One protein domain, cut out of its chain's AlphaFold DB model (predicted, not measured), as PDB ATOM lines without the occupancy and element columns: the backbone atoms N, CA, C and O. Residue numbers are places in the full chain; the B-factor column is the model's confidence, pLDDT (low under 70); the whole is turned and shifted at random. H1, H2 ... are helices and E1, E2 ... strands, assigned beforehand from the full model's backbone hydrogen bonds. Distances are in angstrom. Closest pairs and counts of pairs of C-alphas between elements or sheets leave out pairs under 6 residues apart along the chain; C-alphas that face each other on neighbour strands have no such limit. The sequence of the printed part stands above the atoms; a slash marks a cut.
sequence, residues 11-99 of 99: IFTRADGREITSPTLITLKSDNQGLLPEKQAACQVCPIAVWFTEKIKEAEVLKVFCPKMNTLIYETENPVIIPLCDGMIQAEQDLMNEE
ATOM      1  N   ILE A  11     161.219 202.380 151.866       89.88
ATOM      2  CA  ILE A  11     160.996 202.044 153.285       89.88
ATOM      3  C   ILE A  11     161.334 203.199 154.235       89.88
ATOM      4  O   ILE A  11     160.766 203.284 155.320       89.88
ATOM      5  N   PHE A  12     162.223 204.105 153.813       91.25
ATOM      6  CA  PHE A  12     162.589 205.312 154.559       91.25
ATOM      7  C   PHE A  12     161.687 206.511 154.242       91.25
ATOM      8  O   PHE A  12     161.779 207.526 154.927       91.25
ATOM      9  N   THR A  13     160.820 206.404 153.230       89.00
ATOM     10  CA  THR A  13     159.881 207.458 152.822       89.00
ATOM     11  C   THR A  13     158.456 206.971 153.062       89.00
ATOM     12  O   THR A  13     157.755 206.535 152.148       89.00
ATOM     13  N   ARG A  14     158.038 206.965 154.330       86.31
ATOM     14  CA  ARG A  14     156.786 206.321 154.743       86.31
ATOM     15  C   ARG A  14     155.570 207.227 154.597       86.31
ATOM     16  O   ARG A  14     155.611 208.404 154.943       86.31
ATOM     17  N   ALA A  15     154.459 206.646 154.145       82.19
ATOM     18  CA  ALA A  15     153.191 207.362 153.980       82.19
ATOM     19  C   ALA A  15     152.548 207.763 155.321       82.19
ATOM     20  O   ALA A  15     151.777 208.718 155.374       82.19
ATOM     21  N   ASP A  16     152.871 207.043 156.399       83.44
ATOM     22  CA  ASP A  16     152.383 207.303 157.757       83.44
ATOM     23  C   ASP A  16     153.191 208.379 158.507       83.44
ATOM     24  O   ASP A  16     152.871 208.694 159.651       83.44
ATOM     25  N   GLY A  17     154.232 208.943 157.879       87.25
ATOM     26  CA  GLY A  17     155.095 209.970 158.465       87.25
ATOM     27  C   GLY A  17     156.003 209.480 159.597       87.25
ATOM     28  O   GLY A  17     156.706 210.290 160.193       87.25
ATOM     29  N   ARG A  18     156.004 208.177 159.911       90.44
ATOM     30  CA  ARG A  18     156.889 207.606 160.933       90.44
ATOM     31  C   ARG A  18     158.296 207.444 160.370       90.44
ATOM     32  O   ARG A  18     158.475 207.060 159.215       90.44
ATOM     33  N   GLU A  19     159.299 207.681 161.203       93.19
ATOM     34  CA  GLU A  19     160.704 207.554 160.817       93.19
ATOM     35  C   GLU A  19     161.302 206.230 161.301       93.19
ATOM     36  O   GLU A  19     160.988 205.736 162.385       93.19
ATOM     37  N   ILE A  20     162.192 205.649 160.492       95.12
ATOM     38  CA  ILE A  20     162.987 204.490 160.903       95.12
ATOM     39  C   ILE A  20     164.097 204.976 161.836       95.12
ATOM     40  O   ILE A  20     165.014 205.667 161.401       95.12
ATOM     41  N   THR A  21     164.042 204.553 163.097       94.00
ATOM     42  CA  THR A  21     165.044 204.888 164.124       94.00
ATOM     43  C   THR A  21     166.049 203.765 164.382       94.00
ATOM     44  O   THR A  21     167.016 203.961 165.113       94.00
ATOM     45  N   SER A  22     165.855 202.586 163.776       96.12
ATOM     46  CA  SER A  22     166.739 201.429 163.949       96.12
ATOM     47  C   SER A  22     168.158 201.728 163.442       96.12
ATOM     48  O   SER A  22     168.336 201.907 162.231       96.12
ATOM     49  N   PRO A  23     169.190 201.691 164.311       96.56
ATOM     50  CA  PRO A  23     170.573 201.890 163.885       96.56
ATOM     51  C   PRO A  23     171.010 200.856 162.845       96.56
ATOM     52  O   PRO A  23     171.670 201.208 161.877       96.56
ATOM     53  N   THR A  24     170.580 199.599 162.991       97.50
ATOM     54  CA  THR A  24     170.872 198.521 162.034       97.50
ATOM     55  C   THR A  24     170.382 198.869 160.629       97.50
ATOM     56  O   THR A  24     171.145 198.782 159.669       97.50
ATOM     57  N   LEU A  25     169.124 199.305 160.495       96.31
ATOM     58  CA  LEU A  25     168.563 199.669 159.191       96.31
ATOM     59  C   LEU A  25     169.225 200.928 158.618       96.31
ATOM     60  O   LEU A  25     169.486 200.990 157.417       96.31
ATOM     61  N   ILE A  26     169.531 201.915 159.465       96.06
ATOM     62  CA  ILE A  26     170.226 203.144 159.059       96.06
ATOM     63  C   ILE A  26     171.635 202.832 158.535       96.06
ATOM     64  O   ILE A  26     172.017 203.352 157.488       96.06
ATOM     65  N   THR A  27     172.387 201.957 159.205       96.06
ATOM     66  CA  THR A  27     173.710 201.509 158.744       96.06
ATOM     67  C   THR A  27     173.602 200.796 157.398       96.06
ATOM     68  O   THR A  27     174.298 201.154 156.451       96.06
ATOM     69  N   LEU A  28     172.659 199.858 157.255       95.06
ATOM     70  CA  LEU A  28     172.458 199.123 156.002       95.06
ATOM     71  C   LEU A  28     172.057 200.019 154.825       95.06
ATOM     72  O   LEU A  28     172.439 199.736 153.692       95.06
ATOM     73  N   LYS A  29     171.353 201.128 155.071       93.69
ATOM     74  CA  LYS A  29     171.046 202.127 154.034       93.69
ATOM     75  C   LYS A  29     172.304 202.690 153.365       93.69
ATOM     76  O   LYS A  29     172.265 202.985 152.169       93.69
ATOM     77  N   SER A  30     173.388 202.850 154.119       91.25
ATOM     78  CA  SER A  30     174.667 203.356 153.609       91.25
ATOM     79  C   SER A  30     175.566 202.228 153.109       91.25
ATOM     80  O   SER A  30     176.171 202.352 152.046       91.25
ATOM     81  N   ASP A  31     175.617 201.122 153.852       93.06
ATOM     82  CA  ASP A  31     176.680 200.128 153.705       93.06
ATOM     83  C   ASP A  31     176.277 198.948 152.813       93.06
ATOM     84  O   ASP A  31     177.114 198.402 152.093       93.06
ATOM     85  N   ASN A  32     175.005 198.535 152.844       91.31
ATOM     86  CA  ASN A  32     174.530 197.364 152.107       91.31
ATOM     87  C   ASN A  32     173.004 197.385 151.901       91.31
ATOM     88  O   ASN A  32     172.246 196.651 152.542       91.31
ATOM     89  N   GLN A  33     172.546 198.219 150.963       91.31
ATOM     90  CA  GLN A  33     171.115 198.384 150.682       91.31
ATOM     91  C   GLN A  33     170.428 197.097 150.213       91.31
ATOM     92  O   GLN A  33     169.219 196.973 150.374       91.31
ATOM     93  N   GLY A  34     171.178 196.141 149.656       90.69
ATOM     94  CA  GLY A  34     170.629 194.875 149.166       90.69
ATOM     95  C   GLY A  34     170.057 193.971 150.262       90.69
ATOM     96  O   GLY A  34     169.306 193.056 149.948       90.69
ATOM     97  N   LEU A  35     170.386 194.223 151.535       92.19
ATOM     98  CA  LEU A  35     169.818 193.493 152.673       92.19
ATOM     99  C   LEU A  35     168.506 194.090 153.188       92.19
ATOM    100  O   LEU A  35     167.788 193.434 153.946       92.19
ATOM    101  N   LEU A  36     168.203 195.338 152.823       93.69
ATOM    102  CA  LEU A  36     167.015 196.023 153.312       93.69
ATOM    103  C   LEU A  36     165.740 195.371 152.757       93.69
ATOM    104  O   LEU A  36     165.723 194.953 151.599       93.69
ATOM    105  N   PRO A  37     164.648 195.324 153.541       91.81
ATOM    106  CA  PRO A  37     163.363 194.888 153.018       91.81
ATOM    107  C   PRO A  37     162.916 195.787 151.862       91.81
ATOM    108  O   PRO A  37     162.983 197.009 151.964       91.81
ATOM    109  N   GLU A  38     162.385 195.188 150.798       88.81
ATOM    110  CA  GLU A  38     161.890 195.925 149.624       88.81
ATOM    111  C   GLU A  38     160.562 196.654 149.888       88.81
ATOM    112  O   GLU A  38     160.166 197.529 149.129       88.81
ATOM    113  N   LYS A  39     159.834 196.278 150.949       89.88
ATOM    114  CA  LYS A  39     158.491 196.796 151.247       89.88
ATOM    115  C   LYS A  39     158.395 197.349 152.656       89.88
ATOM    116  O   LYS A  39     159.063 196.877 153.580       89.88
ATOM    117  N   GLN A  40     157.505 198.322 152.831       91.75
ATOM    118  CA  GLN A  40     157.196 198.866 154.146       91.75
ATOM    119  C   GLN A  40     156.545 197.805 155.043       91.75
ATOM    120  O   GLN A  40     155.600 197.118 154.655       91.75
ATOM    121  N   ALA A  41     157.054 197.699 156.266       93.31
ATOM    122  CA  ALA A  41     156.544 196.831 157.319       93.31
ATOM    123  C   ALA A  41     156.392 197.631 158.617       93.31
ATOM    124  O   ALA A  41     157.139 198.582 158.859       93.31
ATOM    125  N   ALA A  42     155.470 197.220 159.486       94.94
ATOM    126  CA  ALA A  42     155.285 197.824 160.803       94.94
ATOM    127  C   ALA A  42     156.566 197.730 161.655       94.94
ATOM    128  O   ALA A  42     156.936 198.680 162.340       94.94
ATOM    129  N   CYS A  43     157.307 196.619 161.556       95.81
ATOM    130  CA  CYS A  43     158.526 196.391 162.337       95.81
ATOM    131  C   CYS A  43     159.662 197.387 162.051       95.81
ATOM    132  O   CYS A  43     160.560 197.508 162.873       95.81
ATOM    133  N   GLN A  44     159.654 198.100 160.923       95.50
ATOM    134  CA  GLN A  44     160.707 199.074 160.593       95.50
ATOM    135  C   GLN A  44     160.670 200.317 161.493       95.50
ATOM    136  O   GLN A  44     161.699 200.948 161.706       95.50
ATOM    137  N   VAL A  45     159.489 200.651 162.016       94.88
ATOM    138  CA  VAL A  45     159.239 201.832 162.861       94.88
ATOM    139  C   VAL A  45     158.717 201.459 164.251       94.88
ATOM    140  O   VAL A  45     158.356 202.326 165.038       94.88
ATOM    141  N   CYS A  46     158.653 200.162 164.555       95.38
ATOM    142  CA  CYS A  46     158.237 199.679 165.861       95.38
ATOM    143  C   CYS A  46     159.396 199.846 166.859       95.38
ATOM    144  O   CYS A  46     160.478 199.309 166.603       95.38
ATOM    145  N   PRO A  47     159.193 200.528 168.000       92.50
ATOM    146  CA  PRO A  47     160.291 200.937 168.881       92.50
ATOM    147  C   PRO A  47     160.985 199.769 169.596       92.50
ATOM    148  O   PRO A  47     162.113 199.900 170.053       92.50
ATOM    149  N   ILE A  48     160.331 198.610 169.663       94.19
ATOM    150  CA  ILE A  48     160.858 197.398 170.307       94.19
ATOM    151  C   ILE A  48     161.318 196.335 169.301       94.19
ATOM    152  O   ILE A  48     161.705 195.238 169.700       94.19
ATOM    153  N   ALA A  49     161.192 196.587 167.994       96.75
ATOM    154  CA  ALA A  49     161.615 195.624 166.988       96.75
ATOM    155  C   ALA A  49     163.143 195.549 166.951       96.75
ATOM    156  O   ALA A  49     163.830 196.552 166.756       96.75
ATOM    157  N   VAL A  50     163.681 194.341 167.106       97.56
ATOM    158  CA  VAL A  50     165.125 194.126 167.185       97.56
ATOM    159  C   VAL A  50     165.631 193.693 165.819       97.56
ATOM    160  O   VAL A  50     165.550 192.518 165.462       97.56
ATOM    161  N   TRP A  51     166.128 194.655 165.044       98.00
ATOM    162  CA  TRP A  51     166.793 194.408 163.765       98.00
ATOM    163  C   TRP A  51     168.269 194.089 163.981       98.00
ATOM    164  O   TRP A  51     168.972 194.846 164.652       98.00
ATOM    165  N   PHE A  52     168.757 193.016 163.370       98.00
ATOM    166  CA  PHE A  52     170.158 192.608 163.471       98.00
ATOM    167  C   PHE A  52     170.634 191.923 162.191       98.00
ATOM    168  O   PHE A  52     169.834 191.333 161.464       98.00
ATOM    169  N   THR A  53     171.938 191.998 161.926       97.31
ATOM    170  CA  THR A  53     172.572 191.191 160.882       97.31
ATOM    171  C   THR A  53     173.293 189.997 161.490       97.31
ATOM    172  O   THR A  53     173.825 190.053 162.599       97.31
ATOM    173  N   GLU A  54     173.290 188.888 160.761       95.38
ATOM    174  CA  GLU A  54     173.996 187.664 161.115       95.38
ATOM    175  C   GLU A  54     174.832 187.212 159.916       95.38
ATOM    176  O   GLU A  54     174.351 187.200 158.783       95.38
ATOM    177  N   LYS A  55     176.090 186.830 160.157       93.94
ATOM    178  CA  LYS A  55     176.936 186.215 159.129       93.94
ATOM    179  C   LYS A  55     176.754 184.707 159.159       93.94
ATOM    180  O   LYS A  55     177.210 184.041 160.087       93.94
ATOM    181  N   ILE A  56     176.119 184.169 158.126       89.00
ATOM    182  CA  ILE A  56     175.930 182.735 157.934       89.00
ATOM    183  C   ILE A  56     176.847 182.303 156.791       89.00
ATOM    184  O   ILE A  56     176.589 182.572 155.617       89.00
ATOM    185  N   LYS A  57     177.938 181.612 157.138       88.44
ATOM    186  CA  LYS A  57     179.035 181.289 156.208       88.44
ATOM    187  C   LYS A  57     179.617 182.580 155.603       88.44
ATOM    188  O   LYS A  57     180.133 183.410 156.341       88.44
ATOM    189  N   GLU A  58     179.523 182.738 154.285       88.12
ATOM    190  CA  GLU A  58     180.005 183.896 153.519       88.12
ATOM    191  C   GLU A  58     178.899 184.944 153.270       88.12
ATOM    192  O   GLU A  58     179.174 185.999 152.706       88.12
ATOM    193  N   ALA A  59     177.646 184.666 153.656       89.06
ATOM    194  CA  ALA A  59     176.510 185.553 153.415       89.06
ATOM    195  C   ALA A  59     176.123 186.319 154.684       89.06
ATOM    196  O   ALA A  59     176.070 185.760 155.780       89.06
ATOM    197  N   GLU A  60     175.830 187.606 154.531       94.19
ATOM    198  CA  GLU A  60     175.202 188.413 155.573       94.19
ATOM    199  C   GLU A  60     173.681 188.366 155.398       94.19
ATOM    200  O   GLU A  60     173.178 188.470 154.281       94.19
ATOM    201  N   VAL A  61     172.952 188.194 156.499       95.44
ATOM    202  CA  VAL A  61     171.491 188.089 156.518       95.44
ATOM    203  C   VAL A  61     170.939 189.117 157.493       95.44
ATOM    204  O   VAL A  61     171.350 189.150 158.650       95.44
ATOM    205  N   LEU A  62     169.984 189.933 157.049       96.94
ATOM    206  CA  LEU A  62     169.200 190.803 157.922       96.94
ATOM    207  C   LEU A  62     168.012 190.034 158.498       96.94
ATOM    208  O   LEU A  62     167.275 189.376 157.756       96.94
ATOM    209  N   LYS A  63     167.801 190.178 159.807       97.81
ATOM    210  CA  LYS A  63     166.682 189.595 160.544       97.81
ATOM    211  C   LYS A  63     165.983 190.629 161.425       97.81
ATOM    212  O   LYS A  63     166.598 191.615 161.835       97.81
ATOM    213  N   VAL A  64     164.714 190.380 161.756       97.94
ATOM    214  CA  VAL A  64     164.015 191.109 162.826       97.94
ATOM    215  C   VAL A  64     163.324 190.162 163.795       97.94
ATOM    216  O   VAL A  64     162.511 189.322 163.400       97.94
ATOM    217  N   PHE A  65     163.626 190.331 165.078       97.69
ATOM    218  CA  PHE A  65     162.914 189.686 166.173       97.69
ATOM    219  C   PHE A  65     161.867 190.640 166.754       97.69
ATOM    220  O   PHE A  65     162.147 191.813 167.011       97.69
ATOM    221  N   CYS A  66     160.653 190.133 166.971       96.62
ATOM    222  CA  CYS A  66     159.579 190.862 167.631       96.62
ATOM    223  C   CYS A  66     159.388 190.332 169.061       96.62
ATOM    224  O   CYS A  66     158.863 189.227 169.215       96.62
ATOM    225  N   PRO A  67     159.713 191.116 170.108       94.75
ATOM    226  CA  PRO A  67     159.507 190.692 171.494       94.75
ATOM    227  C   PRO A  67     158.034 190.448 171.847       94.75
ATOM    228  O   PRO A  67     157.727 189.516 172.581       94.75
ATOM    229  N   LYS A  68     157.102 191.230 171.281       93.81
ATOM    230  CA  LYS A  68     155.653 191.088 171.545       93.81
ATOM    231  C   LYS A  68     155.053 189.808 170.975       93.81
ATOM    232  O   LYS A  68     154.157 189.233 171.576       93.81
ATOM    233  N   MET A  69     155.541 189.372 169.816       92.81
ATOM    234  CA  MET A  69     155.111 188.123 169.178       92.81
ATOM    235  C   MET A  69     156.020 186.942 169.541       92.81
ATOM    236  O   MET A  69     155.712 185.811 169.178       92.81
ATOM    237  N   ASN A  70     157.133 187.206 170.232       94.62
ATOM    238  CA  ASN A  70     158.182 186.251 170.577       94.62
ATOM    239  C   ASN A  70     158.632 185.386 169.383       94.62
ATOM    240  O   ASN A  70     158.696 184.160 169.469       94.62
ATOM    241  N   THR A  71     158.900 186.020 168.240       94.81
ATOM    242  CA  THR A  71     159.264 185.315 167.002       94.81
ATOM    243  C   THR A  71     160.183 186.148 166.116       94.81
ATOM    244  O   THR A  71     160.157 187.383 166.149       94.81
ATOM    245  N   LEU A  72     160.966 185.462 165.282       96.12
ATOM    246  CA  LEU A  72     161.570 186.066 164.097       96.12
ATOM    247  C   LEU A  72     160.469 186.287 163.058       96.12
ATOM    248  O   LEU A  72     159.684 185.381 162.784       96.12
ATOM    249  N   ILE A  73     160.371 187.515 162.555       95.50
ATOM    250  CA  ILE A  73     159.367 187.900 161.556       95.50
ATOM    251  C   ILE A  73     160.012 187.896 160.176       95.50
ATOM    252  O   ILE A  73     159.565 187.197 159.281       95.50
ATOM    253  N   TYR A  74     161.081 188.662 160.008       95.38
ATOM    254  CA  TYR A  74     161.769 188.828 158.735       95.38
ATOM    255  C   TYR A  74     163.131 188.158 158.799       95.38
ATOM    256  O   TYR A  74     163.862 188.357 159.770       95.38
ATOM    257  N   GLU A  75     163.484 187.449 157.734       94.19
ATOM    258  CA  GLU A  75     164.844 187.044 157.395       94.19
ATOM    259  C   GLU A  75     165.036 187.288 155.895       94.19
ATOM    260  O   GLU A  75     164.110 187.063 155.122       94.19
ATOM    261  N   THR A  76     166.217 187.735 155.459       90.94
ATOM    262  CA  THR A  76     166.451 188.080 154.036       90.94
ATOM    263  C   THR A  76     166.146 186.913 153.087       90.94
ATOM    264  O   THR A  76     165.607 187.121 152.006       90.94
ATOM    265  N   GLU A  77     166.439 185.677 153.503       87.62
ATOM    266  CA  GLU A  77     166.159 184.471 152.710       87.62
ATOM    267  C   GLU A  77     164.674 184.066 152.718       87.62
ATOM    268  O   GLU A  77     164.212 183.420 151.782       87.62
ATOM    269  N   ASN A  78     163.923 184.449 153.757       89.94
ATOM    270  CA  ASN A  78     162.513 184.100 153.951       89.94
ATOM    271  C   ASN A  78     161.732 185.331 154.448       89.94
ATOM    272  O   ASN A  78     161.360 185.407 155.625       89.94
ATOM    273  N   PRO A  79     161.508 186.334 153.583       89.62
ATOM    274  CA  PRO A  79     160.958 187.608 154.013       89.62
ATOM    275  C   PRO A  79     159.464 187.481 154.338       89.62
ATOM    276  O   PRO A  79     158.641 187.261 153.449       89.62
ATOM    277  N   VAL A  80     159.088 187.695 155.602       92.38
ATOM    278  CA  VAL A  80     157.690 187.954 155.982       92.38
ATOM    279  C   VAL A  80     157.516 189.444 156.235       92.38
ATOM    280  O   VAL A  80     158.232 190.054 157.029       92.38
ATOM    281  N   ILE A  81     156.534 190.034 155.556       91.75
ATOM    282  CA  ILE A  81     156.196 191.451 155.672       91.75
ATOM    283  C   ILE A  81     154.849 191.575 156.375       91.75
ATOM    284  O   ILE A  81     153.827 191.122 155.864       91.75
ATOM    285  N   ILE A  82     154.855 192.219 157.542       94.12
ATOM    286  CA  ILE A  82     153.647 192.563 158.294       94.12
ATOM    287  C   ILE A  82     153.420 194.072 158.143       94.12
ATOM    288  O   ILE A  82     154.093 194.849 158.825       94.12
ATOM    289  N   PRO A  83     152.522 194.520 157.248       91.81
ATOM    290  CA  PRO A  83     152.295 195.948 157.018       91.81
ATOM    291  C   PRO A  83     151.549 196.622 158.178       91.81
ATOM    292  O   PRO A  83     151.792 197.792 158.452       91.81
ATOM    293  N   LEU A  84     150.681 195.884 158.880       92.12
ATOM    294  CA  LEU A  84     149.851 196.373 159.988       92.12
ATOM    295  C   LEU A  84     150.047 195.472 161.215       92.12
ATOM    296  O   LEU A  84     149.925 194.254 161.098       92.12
ATOM    297  N   CYS A  85     150.363 196.057 162.375       94.38
ATOM    298  CA  CYS A  85     150.621 195.313 163.611       94.38
ATOM    299  C   CYS A  85     150.251 196.128 164.861       94.38
ATOM    300  O   CYS A  85     150.925 197.104 165.191       94.38
ATOM    301  N   ASP A  86     149.252 195.661 165.610       93.88
ATOM    302  CA  ASP A  86     148.824 196.287 166.874       93.88
ATOM    303  C   ASP A  86     149.819 196.067 168.022       93.88
ATOM    304  O   ASP A  86     149.768 196.753 169.043       93.88
ATOM    305  N   GLY A  87     150.787 195.158 167.850       91.19
ATOM    306  CA  GLY A  87     151.898 194.999 168.790       91.19
ATOM    307  C   GLY A  87     152.717 196.282 168.961       91.19
ATOM    308  O   GLY A  87     153.324 196.479 170.009       91.19
ATOM    309  N   MET A  88     152.690 197.179 167.969       89.94
ATOM    310  CA  MET A  88     153.319 198.498 168.042       89.94
ATOM    311  C   MET A  88     152.613 199.431 169.036       89.94
ATOM    312  O   MET A  88     153.292 200.125 169.781       89.94
ATOM    313  N   ILE A  89     151.278 199.382 169.125       89.00
ATOM    314  CA  ILE A  89     150.506 200.168 170.106       89.00
ATOM    315  C   ILE A  89     150.869 199.721 171.525       89.00
ATOM    316  O   ILE A  89     151.120 200.545 172.398       89.00
ATOM    317  N   GLN A  90     150.952 198.407 171.747       85.88
ATOM    318  CA  GLN A  90     151.356 197.858 173.044       85.88
ATOM    319  C   GLN A  90     152.805 198.215 173.393       85.88
ATOM    320  O   GLN A  90     153.131 198.389 174.558       85.88
ATOM    321  N   ALA A  91     153.686 198.291 172.394       85.12
ATOM    322  CA  ALA A  91     155.072 198.697 172.593       85.12
ATOM    323  C   ALA A  91     155.189 200.172 173.000       85.12
ATOM    324  O   ALA A  91     155.939 200.497 173.910       85.12
ATOM    325  N   GLU A  92     154.437 201.052 172.338       87.44
ATOM    326  CA  GLU A  92     154.376 202.479 172.666       87.44
ATOM    327  C   GLU A  92     153.812 202.702 174.079       87.44
ATOM    328  O   GLU A  92     154.359 203.492 174.842       87.44
ATOM    329  N   GLN A  93     152.758 201.967 174.451       87.88
ATOM    330  CA  GLN A  93     152.155 202.048 175.785       87.88
ATOM    331  C   GLN A  93     153.112 201.619 176.899       87.88
ATOM    332  O   GLN A  93     153.163 202.284 177.930       87.88
ATOM    333  N   ASP A  94     153.863 200.532 176.710       85.00
ATOM    334  CA  ASP A  94     154.821 200.067 177.717       85.00
ATOM    335  C   ASP A  94     155.923 201.104 177.954       85.00
ATOM    336  O   ASP A  94     156.203 201.438 179.100       85.00
ATOM    337  N   LEU A  95     156.472 201.688 176.884       82.00
ATOM    338  CA  LEU A  95     157.501 202.728 176.985       82.00
ATOM    339  C   LEU A  95     157.006 203.965 177.745       82.00
ATOM    340  O   LEU A  95     157.753 204.530 178.532       82.00
ATOM    341  N   MET A  96     155.744 204.358 177.555       84.12
ATOM    342  CA  MET A  96     155.137 205.475 178.290       84.12
ATOM    343  C   MET A  96     154.876 205.169 179.772       84.12
ATOM    344  O   MET A  96     154.738 206.096 180.562       84.12
ATOM    345  N   ASN A  97     154.744 203.893 180.145       80.19
ATOM    346  CA  ASN A  97     154.496 203.471 181.527       80.19
ATOM    347  C   ASN A  97     155.794 203.192 182.307       80.19
ATOM    348  O   ASN A  97     155.744 203.034 183.527       80.19
ATOM    349  N   GLU A  98     156.922 203.066 181.606       67.69
ATOM    350  CA  GLU A  98     158.254 202.840 182.179       67.69
ATOM    351  C   GLU A  98     159.036 204.149 182.440       67.69
ATOM    352  O   GLU A  98     160.099 204.097 183.063       67.69
ATOM    353  N   GLU A  99     158.501 205.302 182.013       52.28
ATOM    354  CA  GLU A  99     158.971 206.665 182.346       52.28
ATOM    355  C   GLU A  99     158.345 207.214 183.642       52.28
ATOM    356  O   GLU A  99     159.087 207.879 184.409       52.28
TER     357      GLU A  99
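This is residues 11 to 99 of the 99 residues of an uncharacterized protein of [Haemophilus] felis (UniProt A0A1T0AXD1). What shape do the atoms make? A small, twisted sheet of three strands, E1, E2 and E3, has H1 over E1 on one face, while H2 sits away from the sheet at one end of the domain, far from the E1 to E2 turn at Glu 58. Long unnamed stretches, residues 11 to 22 and 32 to 49, lie before and after H1. What are its make-up and size? The printed part has 89 residues, under half of them in named elements, in the order H1 E1 E2 E3 H2; the class is mixed, and the antiparallel sheet runs E1 E2 E3. It is compact, with a radius of gyration of the C-alphas of 13.1 A, and elongated, spanning 42 by 27 by 23 A.

Where does the first element lie? H1, residues 23 to 31, begins at C-alpha 23 (170.573, 201.890, 163.885) and is 12.0 A long. Where do the others lie? E1 is residues 50 to 56, 18.2 A; E2 residues 59 to 66, 22.7 A; E3 residues 71 to 75, 11.2 A. H2, residues 87 to 97, 15.5 A, ends at C-alpha 97 (154.496, 203.471, 181.527).

How do the strands pair? They form a meander, each strand the antiparallel neighbour of the one before. In the hairpin E1 and E2, at 152 degrees, N 52 and O 63 are 3.0 A apart, within hydrogen-bond range; in the hairpin E2 and E3, at 146 degrees, N 73 and O 64 are 2.9 A apart. The sheet is only just strongly twisted, its C-alphas up to 4.1 A off the best plane. Where are the helices? H1 is on the sheet over E1, at a height over the sheet of 9.6 A, along the strands at 5 degrees to E1 on the local plane, fitted to just 6 C-alphas; its closest C-alphas to E1 are those of Thr 24 and Trp 51, 6.0 A. H2 is not on the sheet and is apart from H1. Are the helix backbones in order? In H2 every O i to N i+4 pair is within hydrogen-bond range; in H1, 4 of 5 are.

How far does it reach? The two C-alphas farthest apart, those of Glu 58 and Asn 97, are 42.6 A apart. Are there cuts, long links or weak places? The printed part has no cut; the links H1 to E1 and E3 to H2 are long. Residues 98 to 99 have pLDDT under 70.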